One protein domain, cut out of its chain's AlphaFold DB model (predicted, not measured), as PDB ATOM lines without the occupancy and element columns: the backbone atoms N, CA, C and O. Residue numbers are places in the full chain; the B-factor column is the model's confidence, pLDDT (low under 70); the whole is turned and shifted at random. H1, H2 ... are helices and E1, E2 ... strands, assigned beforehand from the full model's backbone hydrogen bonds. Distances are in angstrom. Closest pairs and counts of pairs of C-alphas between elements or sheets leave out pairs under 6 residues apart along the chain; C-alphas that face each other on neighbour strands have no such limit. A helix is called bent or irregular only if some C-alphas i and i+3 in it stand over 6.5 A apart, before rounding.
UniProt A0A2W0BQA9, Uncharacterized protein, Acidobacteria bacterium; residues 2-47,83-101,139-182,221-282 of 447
ATOM      1  N   CYS A   2     -12.498 -61.905  36.574       64.19
ATOM      2  CA  CYS A   2     -12.766 -62.827  37.684       64.19
ATOM      3  C   CYS A   2     -12.769 -62.073  39.021       64.19
ATOM      4  O   CYS A   2     -11.919 -62.339  39.858       64.19
ATOM      5  N   ASP A   3     -13.668 -61.101  39.200       71.81
ATOM      6  CA  ASP A   3     -13.800 -60.384  40.474       71.81
ATOM      7  C   ASP A   3     -14.739 -61.156  41.422       71.81
ATOM      8  O   ASP A   3     -15.943 -61.215  41.155       71.81
ATOM      9  N   PRO A   4     -14.245 -61.721  42.541       66.94
ATOM     10  CA  PRO A   4     -15.073 -62.458  43.493       66.94
ATOM     11  C   PRO A   4     -16.123 -61.576  44.186       66.94
ATOM     12  O   PRO A   4     -17.050 -62.108  44.793       66.94
ATOM     13  N   ARG A   5     -15.995 -60.243  44.113       74.81
ATOM     14  CA  ARG A   5     -16.957 -59.289  44.680       74.81
ATOM     15  C   ARG A   5     -18.019 -58.837  43.674       74.81
ATOM     16  O   ARG A   5     -18.981 -58.197  44.087       74.81
ATOM     17  N   GLY A   6     -17.854 -59.142  42.383       78.06
ATOM     18  CA  GLY A   6     -18.774 -58.728  41.318       78.06
ATOM     19  C   GLY A   6     -18.881 -57.210  41.107       78.06
ATOM     20  O   GLY A   6     -19.851 -56.750  40.514       78.06
ATOM     21  N   ILE A   7     -17.913 -56.433  41.600       80.12
ATOM     22  CA  ILE A   7     -17.860 -54.967  41.507       80.12
ATOM     23  C   ILE A   7     -17.277 -54.544  40.153       80.12
ATOM     24  O   ILE A   7     -17.733 -53.572  39.554       80.12
ATOM     25  N   GLY A   8     -16.288 -55.286  39.656       84.50
ATOM     26  CA  GLY A   8     -15.563 -54.952  38.437       84.50
ATOM     27  C   GLY A   8     -14.483 -53.891  38.669       84.50
ATOM     28  O   GLY A   8     -13.893 -53.815  39.744       84.50
ATOM     29  N   LEU A   9     -14.209 -53.075  37.645       90.94
ATOM     30  CA  LEU A   9     -13.201 -52.011  37.706       90.94
ATOM     31  C   LEU A   9     -13.512 -51.054  38.866       90.94
ATOM     32  O   LEU A   9     -14.603 -50.485  38.946       90.94
ATOM     33  N   ASN A  10     -12.533 -50.855  39.744       93.25
ATOM     34  CA  ASN A  10     -12.660 -49.978  40.897       93.25
ATOM     35  C   ASN A  10     -13.020 -48.548  40.462       93.25
ATOM     36  O   ASN A  10     -12.434 -47.999  39.529       93.25
ATOM     37  N   SER A  11     -13.981 -47.924  41.148       93.50
ATOM     38  CA  SER A  11     -14.507 -46.613  40.753       93.50
ATOM     39  C   SER A  11     -13.478 -45.482  40.853       93.50
ATOM     40  O   SER A  11     -13.510 -44.573  40.027       93.50
ATOM     41  N   GLN A  12     -12.549 -45.533  41.810       94.75
ATOM     42  CA  GLN A  12     -11.482 -44.539  41.967       94.75
ATOM     43  C   GLN A  12     -10.412 -44.718  40.887       94.75
ATOM     44  O   GLN A  12     -10.049 -43.751  40.222       94.75
ATOM     45  N   VAL A  13      -9.982 -45.961  40.645       94.31
ATOM     46  CA  VAL A  13      -9.053 -46.301  39.551       94.31
ATOM     47  C   VAL A  13      -9.638 -45.880  38.202       94.31
ATOM     48  O   VAL A  13      -8.986 -45.181  37.433       94.31
ATOM     49  N   SER A  14     -10.909 -46.210  37.959       95.00
ATOM     50  CA  SER A  14     -11.649 -45.806  36.760       95.00
ATOM     51  C   SER A  14     -11.680 -44.290  36.576       95.00
ATOM     52  O   SER A  14     -11.489 -43.800  35.466       95.00
ATOM     53  N   GLN A  15     -11.901 -43.519  37.645       96.00
ATOM     54  CA  GLN A  15     -11.896 -42.059  37.558       96.00
ATOM     55  C   GLN A  15     -10.513 -41.504  37.214       96.00
ATOM     56  O   GLN A  15     -10.431 -40.610  36.375       96.00
ATOM     57  N   ILE A  16      -9.448 -42.035  37.818       95.56
ATOM     58  CA  ILE A  16      -8.072 -41.609  37.531       95.56
ATOM     59  C   ILE A  16      -7.724 -41.922  36.073       95.56
ATOM     60  O   ILE A  16      -7.371 -41.016  35.320       95.56
ATOM     61  N   TRP A  17      -7.899 -43.171  35.635       94.25
ATOM     62  CA  TRP A  17      -7.565 -43.575  34.268       94.25
ATOM     63  C   TRP A  17      -8.402 -42.856  33.209       94.25
ATOM     64  O   TRP A  17      -7.854 -42.409  32.212       94.25
ATOM     65  N   ASN A  18      -9.706 -42.669  33.423       94.50
ATOM     66  CA  ASN A  18     -10.559 -42.057  32.399       94.50
ATOM     67  C   ASN A  18     -10.497 -40.522  32.363       94.50
ATOM     68  O   ASN A  18     -10.866 -39.937  31.347       94.50
ATOM     69  N   LYS A  19     -10.113 -39.852  33.460       94.56
ATOM     70  CA  LYS A  19     -10.157 -38.376  33.548       94.56
ATOM     71  C   LYS A  19      -8.794 -37.709  33.668       94.56
ATOM     72  O   LYS A  19      -8.709 -36.510  33.432       94.56
ATOM     73  N   GLN A  20      -7.768 -38.441  34.092       94.94
ATOM     74  CA  GLN A  20      -6.454 -37.879  34.410       94.94
ATOM     75  C   GLN A  20      -5.330 -38.530  33.600       94.94
ATOM     76  O   GLN A  20      -4.240 -37.978  33.547       94.94
ATOM     77  N   MET A  21      -5.573 -39.650  32.915       92.50
ATOM     78  CA  MET A  21      -4.599 -40.225  31.985       92.50
ATOM     79  C   MET A  21      -4.950 -39.843  30.542       92.50
ATOM     80  O   MET A  21      -6.096 -40.039  30.128       92.50
ATOM     81  N   PRO A  22      -4.004 -39.301  29.757       92.25
ATOM     82  CA  PRO A  22      -4.222 -39.075  28.336       92.25
ATOM     83  C   PRO A  22      -4.344 -40.399  27.573       92.25
ATOM     84  O   PRO A  22      -3.800 -41.428  27.977       92.25
ATOM     85  N   LEU A  23      -5.049 -40.359  26.439       92.12
ATOM     86  CA  LEU A  23      -5.109 -41.493  25.521       92.12
ATOM     87  C   LEU A  23      -3.722 -41.782  24.931       92.12
ATOM     88  O   LEU A  23      -2.968 -40.839  24.679       92.12
ATOM     89  N   PRO A  24      -3.395 -43.058  24.671       89.81
ATOM     90  CA  PRO A  24      -2.088 -43.443  24.164       89.81
ATOM     91  C   PRO A  24      -1.804 -42.834  22.788       89.81
ATOM     92  O   PRO A  24      -2.688 -42.718  21.935       89.81
ATOM     93  N   ASN A  25      -0.544 -42.468  22.571       90.69
ATOM     94  CA  ASN A  25      -0.015 -42.004  21.285       90.69
ATOM     95  C   ASN A  25       1.310 -42.700  20.907       90.69
ATOM     96  O   ASN A  25       1.867 -42.414  19.849       90.69
ATOM     97  N   ASP A  26       1.792 -43.620  21.748       86.69
ATOM     98  CA  ASP A  26       2.931 -44.492  21.492       86.69
ATOM     99  C   ASP A  26       2.491 -45.956  21.622       86.69
ATOM    100  O   ASP A  26       2.280 -46.488  22.712       86.69
ATOM    101  N   PHE A  27       2.341 -46.610  20.472       86.38
ATOM    102  CA  PHE A  27       1.874 -47.994  20.365       86.38
ATOM    103  C   PHE A  27       3.025 -49.003  20.267       86.38
ATOM    104  O   PHE A  27       2.813 -50.156  19.891       86.38
ATOM    105  N   THR A  28       4.258 -48.583  20.559       80.50
ATOM    106  CA  THR A  28       5.402 -49.494  20.596       80.50
ATOM    107  C   THR A  28       5.378 -50.345  21.869       80.50
ATOM    108  O   THR A  28       4.879 -49.926  22.912       80.50
ATOM    109  N   SER A  29       6.000 -51.527  21.827       66.31
ATOM    110  CA  SER A  29       6.187 -52.376  23.017       66.31
ATOM    111  C   SER A  29       7.102 -51.753  24.083       66.31
ATOM    112  O   SER A  29       7.279 -52.319  25.158       66.31
ATOM    113  N   SER A  30       7.703 -50.593  23.793       67.31
ATOM    114  CA  SER A  30       8.459 -49.816  24.774       67.31
ATOM    115  C   SER A  30       7.549 -49.016  25.712       67.31
ATOM    116  O   SER A  30       7.932 -48.776  26.853       67.31
ATOM    117  N   GLY A  31       6.334 -48.676  25.260       63.66
ATOM    118  CA  GLY A  31       5.333 -47.871  25.963       63.66
ATOM    119  C   GLY A  31       4.338 -48.663  26.826       63.66
ATOM    120  O   GLY A  31       3.620 -48.070  27.629       63.66
ATOM    121  N   GLY A  32       4.291 -49.987  26.672       75.44
ATOM    122  CA  GLY A  32       3.334 -50.889  27.313       75.44
ATOM    123  C   GLY A  32       3.371 -52.271  26.661       75.44
ATOM    124  O   GLY A  32       4.258 -52.556  25.855       75.44
ATOM    125  N   ASP A  33       2.412 -53.138  26.977       76.69
ATOM    126  CA  ASP A  33       2.354 -54.490  26.398       76.69
ATOM    127  C   ASP A  33       1.524 -54.585  25.104       76.69
ATOM    128  O   ASP A  33       1.411 -55.666  24.533       76.69
ATOM    129  N   THR A  34       0.975 -53.468  24.616       77.75
ATOM    130  CA  THR A  34       0.124 -53.325  23.414       77.75
ATOM    131  C   THR A  34      -1.262 -53.980  23.492       77.75
ATOM    132  O   THR A  34      -2.099 -53.707  22.630       77.75
ATOM    133  N   PHE A  35      -1.544 -54.764  24.538       80.50
ATOM    134  CA  PHE A  35      -2.819 -55.465  24.738       80.50
ATOM    135  C   PHE A  35      -3.628 -54.875  25.897       80.50
ATOM    136  O   PHE A  35      -4.808 -54.572  25.739       80.50
ATOM    137  N   ASN A  36      -2.990 -54.718  27.055       82.31
ATOM    138  CA  ASN A  36      -3.565 -54.208  28.295       82.31
ATOM    139  C   ASN A  36      -3.150 -52.755  28.548       82.31
ATOM    140  O   ASN A  36      -3.947 -51.969  29.056       82.31
ATOM    141  N   THR A  37      -1.915 -52.395  28.188       83.38
ATOM    142  CA  THR A  37      -1.370 -51.044  28.359       83.38
ATOM    143  C   THR A  37      -0.711 -50.549  27.076       83.38
ATOM    144  O   THR A  37      -0.138 -51.312  26.295       83.38
ATOM    145  N   GLN A  38      -0.801 -49.241  26.843       85.62
ATOM    146  CA  GLN A  38      -0.182 -48.556  25.711       85.62
ATOM    147  C   GLN A  38       0.479 -47.266  26.197       85.62
ATOM    148  O   GLN A  38       0.055 -46.683  27.196       85.62
ATOM    149  N   GLY A  39       1.526 -46.842  25.494       85.19
ATOM    150  CA  GLY A  39       2.365 -45.729  25.905       85.19
ATOM    151  C   GLY A  39       1.762 -44.368  25.599       85.19
ATOM    152  O   GLY A  39       1.019 -44.171  24.632       85.19
ATOM    153  N   TYR A  40       2.160 -43.397  26.416       87.00
ATOM    154  CA  TYR A  40       1.976 -41.984  26.136       87.00
ATOM    155  C   TYR A  40       3.331 -41.283  26.114       87.00
ATOM    156  O   TYR A  40       4.027 -41.212  27.128       87.00
ATOM    157  N   LEU A  41       3.697 -40.757  24.952       86.88
ATOM    158  CA  LEU A  41       4.912 -40.002  24.722       86.88
ATOM    159  C   LEU A  41       4.584 -38.514  24.583       86.88
ATOM    160  O   LEU A  41       3.735 -38.095  23.799       86.88
ATOM    161  N   THR A  42       5.306 -37.692  25.332       87.81
ATOM    162  CA  THR A  42       5.184 -36.235  25.289       87.81
ATOM    163  C   THR A  42       6.538 -35.601  25.560       87.81
ATOM    164  O   THR A  42       7.392 -36.174  26.237       87.81
ATOM    165  N   SER A  43       6.744 -34.390  25.049       91.50
ATOM    166  CA  SER A  43       7.903 -33.583  25.418       91.50
ATOM    167  C   SER A  43       7.694 -32.965  26.800       91.50
ATOM    168  O   SER A  43       6.634 -32.408  27.075       91.50
ATOM    169  N   LEU A  44       8.718 -33.030  27.649       92.38
ATOM    170  CA  LEU A  44       8.746 -32.385  28.959       92.38
ATOM    171  C   LEU A  44       9.686 -31.176  28.902       92.38
ATOM    172  O   LEU A  44      10.875 -31.325  28.619       92.38
ATOM    173  N   LYS A  45       9.166 -29.976  29.173       94.19
ATOM    174  CA  LYS A  45       9.996 -28.766  29.258       94.19
ATOM    175  C   LYS A  45      10.714 -28.717  30.604       94.19
ATOM    176  O   LYS A  45      10.070 -28.784  31.646       94.19
ATOM    177  N   LEU A  46      12.033 -28.542  30.564       96.25
ATOM    178  CA  LEU A  46      12.897 -28.410  31.738       96.25
ATOM    179  C   LEU A  46      13.668 -27.079  31.671       96.25
ATOM    180  O   LEU A  46      14.858 -27.081  31.355       96.25
ATOM    181  N   PRO A  47      12.996 -25.927  31.861       96.44
ATOM    182  CA  PRO A  47      13.665 -24.631  31.824       96.44
ATOM    183  C   PRO A  47      14.754 -24.533  32.895       96.44
ATOM    184  O   PRO A  47      14.628 -25.084  33.990       96.44
ATOM    185  N   GLN A  83       9.561 -35.229  39.256       93.12
ATOM    186  CA  GLN A  83       8.110 -35.128  39.338       93.12
ATOM    187  C   GLN A  83       7.583 -34.334  38.150       93.12
ATOM    188  O   GLN A  83       7.982 -33.191  37.916       93.12
ATOM    189  N   PHE A  84       6.682 -34.963  37.412       92.00
ATOM    190  CA  PHE A  84       5.992 -34.378  36.279       92.00
ATOM    191  C   PHE A  84       4.516 -34.765  36.327       92.00
ATOM    192  O   PHE A  84       4.169 -35.840  36.817       92.00
ATOM    193  N   ASP A  85       3.674 -33.872  35.826       93.31
ATOM    194  CA  ASP A  85       2.228 -34.013  35.710       93.31
ATOM    195  C   ASP A  85       1.844 -34.057  34.235       93.31
ATOM    196  O   ASP A  85       2.175 -33.144  33.479       93.31
ATOM    197  N   ILE A  86       1.169 -35.129  33.833       93.00
ATOM    198  CA  ILE A  86       0.547 -35.282  32.512       93.00
ATOM    199  C   ILE A  86      -0.980 -35.197  32.589       93.00
ATOM    200  O   ILE A  86      -1.629 -35.000  31.564       93.00
ATOM    201  N   GLY A  87      -1.563 -35.346  33.781       92.62
ATOM    202  CA  GLY A  87      -3.011 -35.368  33.974       92.62
ATOM    203  C   GLY A  87      -3.637 -34.020  34.298       92.62
ATOM    204  O   GLY A  87      -4.860 -33.920  34.348       92.62
ATOM    205  N   GLY A  88      -2.824 -32.988  34.526       92.25
ATOM    206  CA  GLY A  88      -3.285 -31.667  34.953       92.25
ATOM    207  C   GLY A  88      -3.739 -31.622  36.414       92.25
ATOM    208  O   GLY A  88      -4.417 -30.681  36.822       92.25
ATOM    209  N   VAL A  89      -3.387 -32.633  37.216       93.06
ATOM    210  CA  VAL A  89      -3.803 -32.727  38.626       93.06
ATOM    211  C   VAL A  89      -2.993 -31.777  39.509       93.06
ATOM    212  O   VAL A  89      -3.500 -31.258  40.502       93.06
ATOM    213  N   LEU A  90      -1.744 -31.506  39.133       93.56
ATOM    214  CA  LEU A  90      -0.821 -30.645  39.866       93.56
ATOM    215  C   LEU A  90      -0.810 -29.201  39.330       93.56
ATOM    216  O   LEU A  90       0.158 -28.467  39.527       93.56
ATOM    217  N   GLY A  91      -1.879 -28.794  38.638       89.69
ATOM    218  CA  GLY A  91      -2.009 -27.475  38.013       89.69
ATOM    219  C   GLY A  91      -1.462 -27.392  36.584       89.69
ATOM    220  O   GLY A  91      -1.421 -26.301  36.017       89.69
ATOM    221  N   GLY A  92      -1.040 -28.520  35.997       89.44
ATOM    222  CA  GLY A  92      -0.679 -28.616  34.584       89.44
ATOM    223  C   GLY A  92      -1.891 -28.623  33.645       89.44
ATOM    224  O   GLY A  92      -3.042 -28.489  34.057       89.44
ATOM    225  N   THR A  93      -1.635 -28.813  32.351       94.44
ATOM    226  CA  THR A  93      -2.687 -29.019  31.342       94.44
ATOM    227  C   THR A  93      -2.789 -30.505  31.012       94.44
ATOM    228  O   THR A  93      -1.770 -31.145  30.767       94.44
ATOM    229  N   PHE A  94      -4.007 -31.050  30.976       95.00
ATOM    230  CA  PHE A  94      -4.242 -32.455  30.631       95.00
ATOM    231  C   PHE A  94      -3.604 -32.825  29.281       95.00
ATOM    232  O   PHE A  94      -3.806 -32.140  28.278       95.00
ATOM    233  N   GLY A  95      -2.822 -33.906  29.271       91.88
ATOM    234  CA  GLY A  95      -2.066 -34.387  28.114       91.88
ATOM    235  C   GLY A  95      -0.751 -33.645  27.850       91.88
ATOM    236  O   GLY A  95       0.026 -34.074  27.002       91.88
ATOM    237  N   VAL A  96      -0.437 -32.571  28.571       92.75
ATOM    238  CA  VAL A  96       0.812 -31.822  28.382       92.75
ATOM    239  C   VAL A  96       1.704 -32.033  29.594       92.75
ATOM    240  O   VAL A  96       1.426 -31.502  30.667       92.75
ATOM    241  N   ALA A  97       2.799 -32.776  29.415       92.12
ATOM    242  CA  ALA A  97       3.759 -32.987  30.493       92.12
ATOM    243  C   ALA A  97       4.335 -31.662  31.003       92.12
ATOM    244  O   ALA A  97       4.974 -30.907  30.264       92.12
ATOM    245  N   ASN A  98       4.168 -31.429  32.299       93.31
ATOM    246  CA  ASN A  98       4.718 -30.290  33.011       93.31
ATOM    247  C   ASN A  98       5.538 -30.768  34.212       93.31
ATOM    248  O   ASN A  98       5.046 -31.547  35.024       93.31
ATOM    249  N   SER A  99       6.779 -30.300  34.347       94.19
ATOM    250  CA  SER A  99       7.576 -30.601  35.539       94.19
ATOM    251  C   SER A  99       7.079 -29.759  36.709       94.19
ATOM    252  O   SER A  99       6.887 -28.551  36.581       94.19
ATOM    253  N   THR A 100       6.909 -30.396  37.860       94.19
ATOM    254  CA  THR A 100       6.645 -29.731  39.145       94.19
ATOM    255  C   THR A 100       7.865 -29.799  40.064       94.19
ATOM    256  O   THR A 100       7.814 -29.362  41.214       94.19
ATOM    257  N   ALA A 101       8.969 -30.364  39.565       95.44
ATOM    258  CA  ALA A 101      10.195 -30.589  40.304       95.44
ATOM    259  C   ALA A 101      11.221 -29.487  40.017       95.44
ATOM    260  O   ALA A 101      12.082 -29.640  39.152       95.44
ATOM    261  N   THR A 139       9.050 -29.957  45.138       94.56
ATOM    262  CA  THR A 139       8.051 -30.816  44.493       94.56
ATOM    263  C   THR A 139       6.720 -30.541  45.185       94.56
ATOM    264  O   THR A 139       6.682 -29.852  46.210       94.56
ATOM    265  N   LEU A 140       5.630 -31.116  44.689       93.75
ATOM    266  CA  LEU A 140       4.320 -30.993  45.328       93.75
ATOM    267  C   LEU A 140       4.016 -32.132  46.307       93.75
ATOM    268  O   LEU A 140       2.880 -32.250  46.754       93.75
ATOM    269  N   ASN A 141       5.025 -32.928  46.697       92.25
ATOM    270  CA  ASN A 141       4.844 -34.146  47.496       92.25
ATOM    271  C   ASN A 141       3.935 -35.148  46.745       92.25
ATOM    272  O   ASN A 141       3.964 -35.178  45.516       92.25
ATOM    273  N   ALA A 142       3.133 -35.956  47.438       93.44
ATOM    274  CA  ALA A 142       2.140 -36.841  46.824       93.44
ATOM    275  C   ALA A 142       0.709 -36.456  47.257       93.44
ATOM    276  O   ALA A 142       0.135 -37.120  48.124       93.44
ATOM    277  N   PRO A 143       0.124 -35.371  46.711       94.44
ATOM    278  CA  PRO A 143      -1.272 -35.049  46.987       94.44
ATOM    279  C   PRO A 143      -2.163 -36.181  46.449       94.44
ATOM    280  O   PRO A 143      -1.771 -36.827  45.478       94.44
ATOM    281  N   PRO A 144      -3.338 -36.459  47.034       95.25
ATOM    282  CA  PRO A 144      -4.243 -37.462  46.484       95.25
ATOM    283  C   PRO A 144      -4.858 -37.031  45.148       95.25
ATOM    284  O   PRO A 144      -5.256 -35.879  44.986       95.25
ATOM    285  N   GLN A 145      -4.998 -37.972  44.214       95.19
ATOM    286  CA  GLN A 145      -5.525 -37.712  42.868       95.19
ATOM    287  C   GLN A 145      -6.999 -37.284  42.856       95.19
ATOM    288  O   GLN A 145      -7.442 -36.609  41.928       95.19
ATOM    289  N   LEU A 146      -7.778 -37.723  43.847       95.69
ATOM    290  CA  LEU A 146      -9.221 -37.516  43.938       95.69
ATOM    291  C   LEU A 146      -9.603 -36.998  45.334       95.69
ATOM    292  O   LEU A 146      -8.998 -37.415  46.329       95.69
ATOM    293  N   PRO A 147     -10.644 -36.151  45.445       93.50
ATOM    294  CA  PRO A 147     -11.186 -35.740  46.736       93.50
ATOM    295  C   PRO A 147     -11.629 -36.937  47.589       93.50
ATOM    296  O   PRO A 147     -12.236 -37.881  47.086       93.50
ATOM    297  N   GLY A 148     -11.356 -36.881  48.894       90.44
ATOM    298  CA  GLY A 148     -11.767 -37.910  49.859       90.44
ATOM    299  C   GLY A 148     -10.844 -39.131  49.954       90.44
ATOM    300  O   GLY A 148     -11.068 -39.989  50.806       90.44
ATOM    301  N   LEU A 149      -9.791 -39.214  49.134       93.25
ATOM    302  CA  LEU A 149      -8.739 -40.212  49.311       93.25
ATOM    303  C   LEU A 149      -7.868 -39.886  50.536       93.25
ATOM    304  O   LEU A 149      -7.451 -38.746  50.727       93.25
ATOM    305  N   GLY A 150      -7.537 -40.909  51.331       91.19
ATOM    306  CA  GLY A 150      -6.627 -40.782  52.480       91.19
ATOM    307  C   GLY A 150      -5.146 -40.609  52.109       91.19
ATOM    308  O   GLY A 150      -4.323 -40.367  52.991       91.19
ATOM    309  N   GLY A 151      -4.808 -40.741  50.824       94.19
ATOM    310  CA  GLY A 151      -3.457 -40.749  50.270       94.19
ATOM    311  C   GLY A 151      -3.478 -40.917  48.751       94.19
ATOM    312  O   GLY A 151      -4.514 -41.268  48.181       94.19
ATOM    313  N   ALA A 152      -2.353 -40.654  48.094       94.94
ATOM    314  CA  ALA A 152      -2.220 -40.861  46.659       94.94
ATOM    315  C   ALA A 152      -2.219 -42.356  46.314       94.94
ATOM    316  O   ALA A 152      -1.624 -43.161  47.024       94.94
ATOM    317  N   LEU A 153      -2.869 -42.727  45.214       93.94
ATOM    318  CA  LEU A 153      -2.816 -44.081  44.667       93.94
ATOM    319  C   LEU A 153      -1.625 -44.190  43.713       93.94
ATOM    320  O   LEU A 153      -1.564 -43.472  42.720       93.94
ATOM    321  N   GLU A 154      -0.693 -45.089  43.995       90.88
ATOM    322  CA  GLU A 154       0.424 -45.429  43.114       90.88
ATOM    323  C   GLU A 154       0.090 -46.734  42.380       90.88
ATOM    324  O   GLU A 154       0.476 -47.836  42.774       90.88
ATOM    325  N   ILE A 155      -0.755 -46.604  41.357       90.19
ATOM    326  CA  ILE A 155      -1.278 -47.726  40.573       90.19
ATOM    327  C   ILE A 155      -0.161 -48.255  39.681       90.19
ATOM    328  O   ILE A 155       0.352 -47.495  38.874       90.19
ATOM    329  N   GLY A 156       0.225 -49.522  39.831       82.56
ATOM    330  CA  GLY A 156       1.375 -50.130  39.146       82.56
ATOM    331  C   GLY A 156       2.661 -50.197  39.983       82.56
ATOM    332  O   GLY A 156       3.650 -50.778  39.533       82.56
ATOM    333  N   GLY A 157       2.645 -49.677  41.219       79.06
ATOM    334  CA  GLY A 157       3.742 -49.802  42.189       79.06
ATOM    335  C   GLY A 157       4.777 -48.672  42.166       79.06
ATOM    336  O   GLY A 157       4.609 -47.694  41.449       79.06
ATOM    337  N   GLU A 158       5.855 -48.823  42.955       79.69
ATOM    338  CA  GLU A 158       6.867 -47.779  43.246       79.69
ATOM    339  C   GLU A 158       7.772 -47.397  42.052       79.69
ATOM    340  O   GLU A 158       8.992 -47.602  42.059       79.69
ATOM    341  N   VAL A 159       7.191 -46.837  40.996       78.31
ATOM    342  CA  VAL A 159       7.875 -46.413  39.767       78.31
ATOM    343  C   VAL A 159       7.264 -45.117  39.227       78.31
ATOM    344  O   VAL A 159       6.099 -44.816  39.453       78.31
ATOM    345  N   CYS A 160       8.053 -44.339  38.483       77.50
ATOM    346  CA  CYS A 160       7.587 -43.110  37.842       77.50
ATOM    347  C   CYS A 160       8.019 -43.055  36.384       77.50
ATOM    348  O   CYS A 160       9.215 -43.056  36.099       77.50
ATOM    349  N   GLY A 161       7.045 -42.972  35.475       66.81
ATOM    350  CA  GLY A 161       7.311 -43.058  34.039       66.81
ATOM    351  C   GLY A 161       7.856 -44.428  33.614       66.81
ATOM    352  O   GLY A 161       8.108 -45.306  34.438       66.81
ATOM    353  N   ASN A 162       7.992 -44.624  32.305       52.44
ATOM    354  CA  ASN A 162       8.236 -45.933  31.712       52.44
ATOM    355  C   ASN A 162       9.726 -46.190  31.408       52.44
ATOM    356  O   ASN A 162      10.359 -45.409  30.696       52.44
ATOM    357  N   THR A 163      10.243 -47.331  31.881       42.44
ATOM    358  CA  THR A 163      11.262 -48.131  31.177       42.44
ATOM    359  C   THR A 163      10.928 -49.636  31.302       42.44
ATOM    360  O   THR A 163      11.494 -50.324  32.151       42.44
ATOM    361  N   GLY A 164      10.006 -50.162  30.486       46.19
ATOM    362  CA  GLY A 164       9.651 -51.589  30.381       46.19
ATOM    363  C   GLY A 164       8.216 -51.966  30.801       46.19
ATOM    364  O   GLY A 164       7.330 -51.128  30.919       46.19
ATOM    365  N   THR A 165       7.975 -53.262  31.045       42.12
ATOM    366  CA  THR A 165       6.643 -53.842  31.352       42.12
ATOM    367  C   THR A 165       6.045 -53.430  32.703       42.12
ATOM    368  O   THR A 165       4.914 -53.798  32.994       42.12
ATOM    369  N   ASN A 166       6.784 -52.685  33.531       54.59
ATOM    370  CA  ASN A 166       6.338 -52.221  34.843       54.59
ATOM    371  C   ASN A 166       6.366 -50.693  34.864       54.59
ATOM    372  O   ASN A 166       7.432 -50.090  34.987       54.59
ATOM    373  N   SER A 167       5.192 -50.082  34.742       71.31
ATOM    374  CA  SER A 167       5.004 -48.634  34.776       71.31
ATOM    375  C   SER A 167       3.843 -48.300  35.698       71.31
ATOM    376  O   SER A 167       2.842 -49.012  35.710       71.31
ATOM    377  N   ALA A 168       3.956 -47.200  36.436       81.38
ATOM    378  CA  ALA A 168       2.839 -46.718  37.223       81.38
ATOM    379  C   ALA A 168       1.820 -46.051  36.290       81.38
ATOM    380  O   ALA A 168       2.151 -45.137  35.531       81.38
ATOM    381  N   LEU A 169       0.575 -46.511  36.348       87.69
ATOM    382  CA  LEU A 169      -0.571 -46.006  35.597       87.69
ATOM    383  C   LEU A 169      -1.203 -44.823  36.337       87.69
ATOM    384  O   LEU A 169      -2.354 -44.879  36.778       87.69
ATOM    385  N   ILE A 170      -0.408 -43.765  36.510       91.44
ATOM    386  CA  ILE A 170      -0.748 -42.584  37.307       91.44
ATOM    387  C   ILE A 170      -0.482 -41.276  36.545       91.44
ATOM    388  O   ILE A 170       0.458 -41.199  35.755       91.44
ATOM    389  N   PRO A 171      -1.280 -40.222  36.802       93.06
ATOM    390  CA  PRO A 171      -1.216 -38.957  36.060       93.06
ATOM    391  C   PRO A 171      -0.018 -38.070  36.413       93.06
ATOM    392  O   PRO A 171       0.305 -37.134  35.685       93.06
ATOM    393  N   TYR A 172       0.621 -38.329  37.548       93.12
ATOM    394  CA  TYR A 172       1.850 -37.679  37.981       93.12
ATOM    395  C   TYR A 172       2.609 -38.612  38.910       93.12
ATOM    396  O   TYR A 172       2.033 -39.492  39.548       93.12
ATOM    397  N   CYS A 173       3.913 -38.390  39.002       90.31
ATOM    398  CA  CYS A 173       4.788 -39.197  39.833       90.31
ATOM    399  C   CYS A 173       4.560 -38.953  41.338       90.31
ATOM    400  O   CYS A 173       4.662 -37.818  41.818       90.31
ATOM    401  N   VAL A 174       4.307 -40.034  42.085       91.88
ATOM    402  CA  VAL A 174       4.153 -40.026  43.555       91.88
ATOM    403  C   VAL A 174       5.193 -40.875  44.282       91.88
ATOM    404  O   VAL A 174       5.177 -40.928  45.508       91.88
ATOM    405  N   ARG A 175       6.133 -41.487  43.553       89.31
ATOM    406  CA  ARG A 175       7.231 -42.264  44.131       89.31
ATOM    407  C   ARG A 175       8.069 -41.408  45.069       89.31
ATOM    408  O   ARG A 175       8.519 -40.319  44.700       89.31
ATOM    409  N   THR A 176       8.388 -41.939  46.249       88.81
ATOM    410  CA  THR A 176       9.166 -41.231  47.276       88.81
ATOM    411  C   THR A 176      10.478 -40.641  46.746       88.81
ATOM    412  O   THR A 176      10.813 -39.504  47.067       88.81
ATOM    413  N   GLN A 177      11.233 -41.364  45.912       88.31
ATOM    414  CA  GLN A 177      12.526 -40.880  45.397       88.31
ATOM    415  C   GLN A 177      12.420 -39.639  44.494       88.31
ATOM    416  O   GLN A 177      13.408 -38.914  44.354       88.31
ATOM    417  N   ASP A 178      11.236 -39.364  43.950       90.88
ATOM    418  CA  ASP A 178      10.986 -38.256  43.031       90.88
ATOM    419  C   ASP A 178      10.158 -37.131  43.635       90.88
ATOM    420  O   ASP A 178      10.430 -35.964  43.362       90.88
ATOM    421  N   ALA A 179       9.150 -37.491  44.433       92.31
ATOM    422  CA  ALA A 179       8.184 -36.571  45.014       92.31
ATOM    423  C   ALA A 179       8.631 -36.007  46.371       92.31
ATOM    424  O   ALA A 179       8.047 -35.031  46.838       92.31
ATOM    425  N   ARG A 180       9.674 -36.562  47.002       92.88
ATOM    426  CA  ARG A 180      10.212 -36.050  48.273       92.88
ATOM    427  C   ARG A 180      10.684 -34.599  48.186       92.88
ATOM    428  O   ARG A 180      11.227 -34.145  47.179       92.88
ATOM    429  N   GLN A 181      10.566 -33.921  49.317       94.31
ATOM    430  CA  GLN A 181      10.984 -32.547  49.531       94.31
ATOM    431  C   GLN A 181      12.147 -32.511  50.515       94.31
ATOM    432  O   GLN A 181      12.100 -33.109  51.595       94.31
ATOM    433  N   ARG A 182      13.191 -31.764  50.163       94.25
ATOM    434  CA  ARG A 182      14.353 -31.540  51.028       94.25
ATOM    435  C   ARG A 182      14.894 -30.143  50.838       94.25
ATOM    436  O   ARG A 182      14.819 -29.642  49.730       94.25
ATOM    437  N   ASP A 221      11.177 -37.330  54.252       92.75
ATOM    438  CA  ASP A 221      11.359 -38.733  53.857       92.75
ATOM    439  C   ASP A 221      12.400 -39.472  54.714       92.75
ATOM    440  O   ASP A 221      13.263 -38.842  55.328       92.75
ATOM    441  N   ASN A 222      12.380 -40.811  54.697       87.19
ATOM    442  CA  ASN A 222      13.351 -41.640  55.432       87.19
ATOM    443  C   ASN A 222      14.620 -42.005  54.637       87.19
ATOM    444  O   ASN A 222      15.515 -42.665  55.155       87.19
ATOM    445  N   GLY A 223      14.724 -41.601  53.371       81.19
ATOM    446  CA  GLY A 223      15.877 -41.843  52.495       81.19
ATOM    447  C   GLY A 223      15.733 -43.054  51.599       81.19
ATOM    448  O   GLY A 223      16.522 -43.206  50.670       81.19
ATOM    449  N   GLN A 224      14.714 -43.864  51.859       77.19
ATOM    450  CA  GLN A 224      14.413 -45.109  51.174       77.19
ATOM    451  C   GLN A 224      13.049 -44.949  50.482       77.19
ATOM    452  O   GLN A 224      12.897 -44.061  49.646       77.19
ATOM    453  N   GLY A 225      12.051 -45.764  50.821       78.94
ATOM    454  CA  GLY A 225      10.776 -45.811  50.100       78.94
ATOM    455  C   GLY A 225       9.616 -45.003  50.687       78.94
ATOM    456  O   GLY A 225       8.553 -45.008  50.087       78.94
ATOM    457  N   ILE A 226       9.753 -44.311  51.831       88.25
ATOM    458  CA  ILE A 226       8.605 -43.633  52.478       88.25
ATOM    459  C   ILE A 226       8.835 -42.143  52.756       88.25
ATOM    460  O   ILE A 226       9.946 -41.706  53.077       88.25
ATOM    461  N   MET A 227       7.746 -41.375  52.694       92.19
ATOM    462  CA  MET A 227       7.702 -39.937  52.965       92.19
ATOM    463  C   MET A 227       6.480 -39.531  53.791       92.19
ATOM    464  O   MET A 227       5.583 -40.334  54.041       92.19
ATOM    465  N   ALA A 228       6.457 -38.281  54.253       93.31
ATOM    466  CA  ALA A 228       5.390 -37.654  55.028       93.31
ATOM    467  C   ALA A 228       4.212 -37.275  54.109       93.31
ATOM    468  O   ALA A 228       3.756 -36.134  54.059       93.31
ATOM    469  N   ALA A 229       3.775 -38.253  53.321       92.31
ATOM    470  CA  ALA A 229       2.573 -38.285  52.509       92.31
ATOM    471  C   ALA A 229       2.086 -39.731  52.482       92.31
ATOM    472  O   ALA A 229       2.893 -40.657  52.494       92.31
ATOM    473  N   ASN A 230       0.769 -39.918  52.477       93.50
ATOM    474  CA  ASN A 230       0.210 -41.252  52.367       93.50
ATOM    475  C   ASN A 230       0.250 -41.635  50.898       93.50
ATOM    476  O   ASN A 230      -0.359 -40.952  50.072       93.50
ATOM    477  N   VAL A 231       0.955 -42.716  50.591       92.31
ATOM    478  CA  VAL A 231       0.974 -43.319  49.261       92.31
ATOM    479  C   VAL A 231       0.522 -44.765  49.401       92.31
ATOM    480  O   VAL A 231       0.998 -45.507  50.259       92.31
ATOM    481  N   TYR A 232      -0.452 -45.152  48.593       91.69
ATOM    482  CA  TYR A 232      -1.001 -46.494  48.556       91.69
ATOM    483  C   TYR A 232      -0.552 -47.158  47.263       91.69
ATOM    484  O   TYR A 232      -1.060 -46.829  46.191       91.69
ATOM    485  N   GLN A 233       0.386 -48.096  47.362       88.69
ATOM    486  CA  GLN A 233       0.791 -48.905  46.219       88.69
ATOM    487  C   GLN A 233      -0.342 -49.869  45.881       88.69
ATOM    488  O   GLN A 233      -0.794 -50.645  46.733       88.69
ATOM    489  N   VAL A 234      -0.825 -49.788  44.644       88.31
ATOM    490  CA  VAL A 234      -1.887 -50.644  44.112       88.31
ATOM    491  C   VAL A 234      -1.256 -51.545  43.055       88.31
ATOM    492  O   VAL A 234      -0.784 -51.055  42.033       88.31
ATOM    493  N   GLY A 235      -1.238 -52.857  43.298       81.81
ATOM    494  CA  GLY A 235      -0.521 -53.813  42.444       81.81
ATOM    495  C   GLY A 235       0.846 -54.218  42.998       81.81
ATOM    496  O   GLY A 235       0.932 -54.688  44.132       81.81
ATOM    497  N   ALA A 236       1.907 -54.124  42.196       67.06
ATOM    498  CA  ALA A 236       3.248 -54.556  42.600       67.06
ATOM    499  C   ALA A 236       3.825 -53.682  43.732       67.06
ATOM    500  O   ALA A 236       3.738 -52.459  43.669       67.06
ATOM    501  N   SER A 237       4.440 -54.294  44.753       59.97
ATOM    502  CA  SER A 237       5.096 -53.565  45.849       59.97
ATOM    503  C   SER A 237       6.599 -53.360  45.626       59.97
ATOM    504  O   SER A 237       7.262 -54.123  44.917       59.97
ATOM    505  N   SER A 238       7.166 -52.355  46.291       50.47
ATOM    506  CA  SER A 238       8.607 -52.061  46.296       50.47
ATOM    507  C   SER A 238       9.497 -53.246  46.726       50.47
ATOM    508  O   SER A 238       9.123 -54.076  47.553       50.47
ATOM    509  N   GLY A 239      10.702 -53.358  46.146       47.84
ATOM    510  CA  GLY A 239      11.711 -54.369  46.523       47.84
ATOM    511  C   GLY A 239      11.559 -55.745  45.868       47.84
ATOM    512  O   GLY A 239      12.480 -56.558  45.919       47.84
ATOM    513  N   SER A 240      10.446 -55.997  45.180       40.53
ATOM    514  CA  SER A 240      10.339 -57.097  44.228       40.53
ATOM    515  C   SER A 240       9.200 -56.821  43.256       40.53
ATOM    516  O   SER A 240       8.033 -57.024  43.567       40.53
ATOM    517  N   ALA A 241       9.552 -56.502  42.012       41.56
ATOM    518  CA  ALA A 241       8.662 -56.559  40.847       41.56
ATOM    519  C   ALA A 241       7.958 -57.934  40.649       41.56
ATOM    520  O   ALA A 241       7.279 -58.144  39.647       41.56
ATOM    521  N   ALA A 242       8.141 -58.883  41.577       42.69
ATOM    522  CA  ALA A 242       7.739 -60.278  41.514       42.69
ATOM    523  C   ALA A 242       6.681 -60.691  42.558       42.69
ATOM    524  O   ALA A 242       6.150 -61.793  42.430       42.69
ATOM    525  N   VAL A 243       6.343 -59.860  43.555       51.56
ATOM    526  CA  VAL A 243       5.259 -60.182  44.504       51.56
ATOM    527  C   VAL A 243       4.182 -59.107  44.424       51.56
ATOM    528  O   VAL A 243       4.101 -58.202  45.244       51.56
ATOM    529  N   GLY A 244       3.360 -59.202  43.377       57.19
ATOM    530  CA  GLY A 244       2.055 -58.547  43.343       57.19
ATOM    531  C   GLY A 244       1.114 -59.104  44.408       57.19
ATOM    532  O   GLY A 244       1.530 -59.735  45.381       57.19
ATOM    533  N   LEU A 245      -0.189 -58.941  44.188       72.81
ATOM    534  CA  LEU A 245      -1.215 -59.597  44.995       72.81
ATOM    535  C   LEU A 245      -0.876 -61.084  45.211       72.81
ATOM    536  O   LEU A 245      -0.783 -61.857  44.250       72.81
ATOM    537  N   SER A 246      -0.704 -61.494  46.474       75.06
ATOM    538  CA  SER A 246      -0.524 -62.904  46.827       75.06
ATOM    539  C   SER A 246      -1.820 -63.654  46.529       75.06
ATOM    540  O   SER A 246      -2.772 -63.656  47.306       75.06
ATOM    541  N   MET A 247      -1.868 -64.229  45.332       77.12
ATOM    542  CA  MET A 247      -3.043 -64.870  44.762       77.12
ATOM    543  C   MET A 247      -2.727 -66.347  44.502       77.12
ATOM    544  O   MET A 247      -1.825 -66.636  43.699       77.12
ATOM    545  N   PRO A 248      -3.437 -67.286  45.159       79.69
ATOM    546  CA  PRO A 248      -3.302 -68.710  44.881       79.69
ATOM    547  C   PRO A 248      -3.551 -69.015  43.401       79.69
ATOM    548  O   PRO A 248      -4.404 -68.394  42.766       79.69
ATOM    549  N   GLY A 249      -2.825 -69.995  42.854       77.88
ATOM    550  CA  GLY A 249      -2.917 -70.357  41.434       77.88
ATOM    551  C   GLY A 249      -4.326 -70.755  40.985       77.88
ATOM    552  O   GLY A 249      -4.672 -70.539  39.834       77.88
ATOM    553  N   THR A 250      -5.171 -71.236  41.901       82.06
ATOM    554  CA  THR A 250      -6.582 -71.574  41.644       82.06
ATOM    555  C   THR A 250      -7.433 -70.388  41.200       82.06
ATOM    556  O   THR A 250      -8.468 -70.589  40.575       82.06
ATOM    557  N   PHE A 251      -7.028 -69.159  41.528       80.62
ATOM    558  CA  PHE A 251      -7.737 -67.948  41.115       80.62
ATOM    559  C   PHE A 251      -7.155 -67.336  39.830       80.62
ATOM    560  O   PHE A 251      -7.750 -66.424  39.256       80.62
ATOM    561  N   VAL A 252      -6.006 -67.829  39.360       85.06
ATOM    562  CA  VAL A 252      -5.436 -67.440  38.069       85.06
ATOM    563  C   VAL A 252      -6.098 -68.300  36.986       85.06
ATOM    564  O   VAL A 252      -6.037 -69.526  37.079       85.06
ATOM    565  N   PRO A 253      -6.741 -67.710  35.960       88.31
ATOM    566  CA  PRO A 253      -7.364 -68.492  34.901       88.31
ATOM    567  C   PRO A 253      -6.351 -69.415  34.217       88.31
ATOM    568  O   PRO A 253      -5.263 -68.976  33.847       88.31
ATOM    569  N   ALA A 254      -6.728 -70.674  33.982       87.44
ATOM    570  CA  ALA A 254      -5.845 -71.683  33.383       87.44
ATOM    571  C   ALA A 254      -5.329 -71.308  31.978       87.44
ATOM    572  O   ALA A 254      -4.324 -71.846  31.526       87.44
ATOM    573  N   ALA A 255      -6.009 -70.382  31.293       89.50
ATOM    574  CA  ALA A 255      -5.609 -69.861  29.989       89.50
ATOM    575  C   ALA A 255      -4.438 -68.860  30.047       89.50
ATOM    576  O   ALA A 255      -3.875 -68.540  29.003       89.50
ATOM    577  N   ILE A 256      -4.072 -68.347  31.230       87.81
ATOM    578  CA  ILE A 256      -2.934 -67.433  31.377       87.81
ATOM    579  C   ILE A 256      -1.630 -68.236  31.254       87.81
ATOM    580  O   ILE A 256      -1.400 -69.140  32.061       87.81
ATOM    581  N   PRO A 257      -0.746 -67.917  30.286       89.88
ATOM    582  CA  PRO A 257       0.548 -68.583  30.161       89.88
ATOM    583  C   PRO A 257       1.367 -68.468  31.449       89.88
ATOM    584  O   PRO A 257       1.341 -67.431  32.113       89.88
ATOM    585  N   SER A 258       2.162 -69.489  31.775       86.50
ATOM    586  CA  SER A 258       2.975 -69.520  33.004       86.50
ATOM    587  C   SER A 258       3.876 -68.286  33.166       86.50
ATOM    588  O   SER A 258       4.002 -67.759  34.270       86.50
ATOM    589  N   GLY A 259       4.429 -67.765  32.065       84.31
ATOM    590  CA  GLY A 259       5.237 -66.540  32.050       84.31
ATOM    591  C   GLY A 259       4.460 -65.229  32.259       84.31
ATOM    592  O   GLY A 259       5.078 -64.198  32.487       84.31
ATOM    593  N   GLN A 260       3.124 -65.248  32.201       82.62
ATOM    594  CA  GLN A 260       2.249 -64.069  32.328       82.62
ATOM    595  C   GLN A 260       1.484 -64.023  33.657       82.62
ATOM    596  O   GLN A 260       0.753 -63.072  33.920       82.62
ATOM    597  N   VAL A 261       1.662 -65.021  34.527       84.25
ATOM    598  CA  VAL A 261       0.930 -65.124  35.798       84.25
ATOM    599  C   VAL A 261       1.153 -63.902  36.695       84.25
ATOM    600  O   VAL A 261       0.200 -63.392  37.279       84.25
ATOM    601  N   ASN A 262       2.387 -63.404  36.796       81.38
ATOM    602  CA  ASN A 262       2.684 -62.230  37.625       81.38
ATOM    603  C   ASN A 262       2.106 -60.943  37.027       81.38
ATOM    604  O   ASN A 262       1.535 -60.143  37.763       81.38
ATOM    605  N   ASN A 263       2.179 -60.786  35.701       81.56
ATOM    606  CA  ASN A 263       1.561 -59.661  35.000       81.56
ATOM    607  C   ASN A 263       0.040 -59.643  35.228       81.56
ATOM    608  O   ASN A 263      -0.519 -58.630  35.635       81.56
ATOM    609  N   TYR A 264      -0.615 -60.804  35.092       84.44
ATOM    610  CA  TYR A 264      -2.038 -60.951  35.391       84.44
ATOM    611  C   TYR A 264      -2.370 -60.540  36.831       84.44
ATOM    612  O   TYR A 264      -3.299 -59.769  37.038       84.44
ATOM    613  N   LYS A 265      -1.615 -61.018  37.830       84.44
ATOM    614  CA  LYS A 265      -1.853 -60.678  39.246       84.44
ATOM    615  C   LYS A 265      -1.709 -59.179  39.525       84.44
ATOM    616  O   LYS A 265      -2.487 -58.643  40.312       84.44
ATOM    617  N   ASN A 266      -0.741 -58.521  38.886       83.31
ATOM    618  CA  ASN A 266      -0.521 -57.082  39.021       83.31
ATOM    619  C   ASN A 266      -1.673 -56.287  38.397       83.31
ATOM    620  O   ASN A 266      -2.364 -55.572  39.118       83.31
ATOM    621  N   LEU A 267      -1.965 -56.517  37.113       85.75
ATOM    622  CA  LEU A 267      -3.068 -55.856  36.405       85.75
ATOM    623  C   LEU A 267      -4.420 -56.112  37.084       85.75
ATOM    624  O   LEU A 267      -5.263 -55.225  37.171       85.75
ATOM    625  N   TYR A 268      -4.627 -57.319  37.615       87.69
ATOM    626  CA  TYR A 268      -5.821 -57.661  38.381       87.69
ATOM    627  C   TYR A 268      -5.964 -56.787  39.636       87.69
ATOM    628  O   TYR A 268      -7.042 -56.259  39.910       87.69
ATOM    629  N   ALA A 269      -4.881 -56.604  40.392       87.94
ATOM    630  CA  ALA A 269      -4.877 -55.756  41.578       87.94
ATOM    631  C   ALA A 269      -5.052 -54.269  41.233       87.94
ATOM    632  O   ALA A 269      -5.789 -53.578  41.931       87.94
ATOM    633  N   GLU A 270      -4.444 -53.803  40.142       88.94
ATOM    634  CA  GLU A 270      -4.606 -52.444  39.612       88.94
ATOM    635  C   GLU A 270      -6.062 -52.157  39.239       88.94
ATOM    636  O   GLU A 270      -6.654 -51.221  39.769       88.94
ATOM    637  N   VAL A 271      -6.680 -53.012  38.416       90.50
ATOM    638  CA  VAL A 271      -8.086 -52.885  37.995       90.50
ATOM    639  C   VAL A 271      -9.034 -52.896  39.197       90.50
ATOM    640  O   VAL A 271      -9.989 -52.121  39.248       90.50
ATOM    641  N   LEU A 272      -8.790 -53.744  40.195       90.44
ATOM    642  CA  LEU A 272      -9.645 -53.811  41.385       90.44
ATOM    643  C   LEU A 272      -9.288 -52.781  42.469       90.44
ATOM    644  O   LEU A 272     -10.001 -52.680  43.473       90.44
ATOM    645  N   GLY A 273      -8.236 -51.982  42.278       89.88
ATOM    646  CA  GLY A 273      -7.786 -51.000  43.265       89.88
ATOM    647  C   GLY A 273      -7.321 -51.636  44.578       89.88
ATOM    648  O   GLY A 273      -7.540 -51.067  45.648       89.88
ATOM    649  N   ILE A 274      -6.742 -52.839  44.529       88.75
ATOM    650  CA  ILE A 274      -6.257 -53.543  45.720       88.75
ATOM    651  C   ILE A 274      -4.926 -52.934  46.159       88.75
ATOM    652  O   ILE A 274      -3.896 -53.114  45.508       88.75
ATOM    653  N   VAL A 275      -4.954 -52.247  47.300       88.44
ATOM    654  CA  VAL A 275      -3.755 -51.730  47.964       88.44
ATOM    655  C   VAL A 275      -2.956 -52.899  48.531       88.44
ATOM    656  O   VAL A 275      -3.446 -53.632  49.391       88.44
ATOM    657  N   THR A 276      -1.726 -53.071  48.059       84.44
ATOM    658  CA  THR A 276      -0.812 -54.128  48.517       84.44
ATOM    659  C   THR A 276       0.174 -53.617  49.557       84.44
ATOM    660  O   THR A 276       0.558 -54.371  50.451       84.44
ATOM    661  N   GLN A 277       0.532 -52.332  49.501       85.56
ATOM    662  CA  GLN A 277       1.411 -51.705  50.480       85.56
ATOM    663  C   GLN A 277       0.998 -50.246  50.745       85.56
ATOM    664  O   GLN A 277       1.125 -49.399  49.859       85.56
ATOM    665  N   PRO A 278       0.524 -49.911  51.959       88.00
ATOM    666  CA  PRO A 278       0.427 -48.527  52.395       88.00
ATOM    667  C   PRO A 278       1.796 -48.012  52.861       88.00
ATOM    668  O   PRO A 278       2.542 -48.714  53.545       88.00
ATOM    669  N   GLN A 279       2.104 -46.763  52.527       88.44
ATOM    670  CA  GLN A 279       3.327 -46.075  52.920       88.44
ATOM    671  C   GLN A 279       2.982 -44.773  53.642       88.44
ATOM    672  O   GLN A 279       2.304 -43.906  53.089       88.44
ATOM    673  N   SER A 280       3.474 -44.641  54.875       90.56
ATOM    674  CA  SER A 280       3.295 -43.451  55.707       90.56
ATOM    675  C   SER A 280       4.536 -43.226  56.562       90.56
ATOM    676  O   SER A 280       5.026 -44.148  57.216       90.56
ATOM    677  N   LEU A 281       5.016 -41.987  56.604       92.50
ATOM    678  CA  LEU A 281       6.045 -41.556  57.543       92.50
ATOM    679  C   LEU A 281       5.442 -40.631  58.594       92.50
ATOM    680  O   LEU A 281       4.766 -39.655  58.272       92.50
ATOM    681  N   PHE A 282       5.756 -40.921  59.853       92.25
ATOM    682  CA  PHE A 282       5.479 -40.042  60.978       92.25
ATOM    683  C   PHE A 282       6.788 -39.557  61.579       92.25
ATOM    684  O   PHE A 282       7.784 -40.281  61.610       92.25
TER     685      PHE A 282
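What this domain is: This is residues 2 to 47, 83 to 101, 139 to 182 and 221 to 282 of the 447 residues of an uncharacterized protein of Acidobacteria bacterium (UniProt A0A2W0BQA9). Little regular structure: long loops surround a small sheet, E3 E4 E5, with H3 on one side of the body and hairpin E1 E2 on the other. Of 171 printed residues, 49 lie in named elements, ordered H1 E1 E2 E3 H2 E4 H3 E5, class mixed. The mixed sheet has E4 between E3 and E5. The whole is compact, radius of gyration of the C-alphas 15.8 A, spanning 50 by 40 by 28 A.

Where its parts are: H1, residues 11 to 20, 13.5 A, begins at C-alpha 11 (-14.507, -46.613, 40.753). E1 is 83 to 85, E2 98 to 101, E3 152 to 155, H2 176 to 179, E4 231 to 234. H3, 258 to 272, 21.8 A, is irregular: C-alphas 259 and 262 are 7.5 A apart. E5, 275 to 279, ends at C-alpha 279 (3.327, -46.075, 52.920).

How they stand to each other: H1 only grazes the sheet E3 E4 E5 with residues 12 to 17. Antiparallel E1 and E2 have N 85 and O 98 at 2.8 A; parallel E3 and E4, N 154 and O 232 at 2.8 A; antiparallel E4 and E5, N 233 and O 277 at 2.9 A. H2 is not on that sheet. H3 is, at height 4.9 A; the closest C-alphas of H3 and E4 are Glu 270 and Val 234, 5.6 A. O i to N i+4 pairs are within hydrogen-bond range throughout H1 and in 9 of 11 in H3; H2 is too short.

The domain as a whole: Cuts leave C-alpha gaps of 14.1 A (47 to 83), 4.7 A (101 to 139) and 8.3 A (182 to 221). Links E1 to E2, E3 to H2 and E4 to H3 are long. pLDDT is under 70 at 20 residues, among them 161 to 166 and 236 to 244.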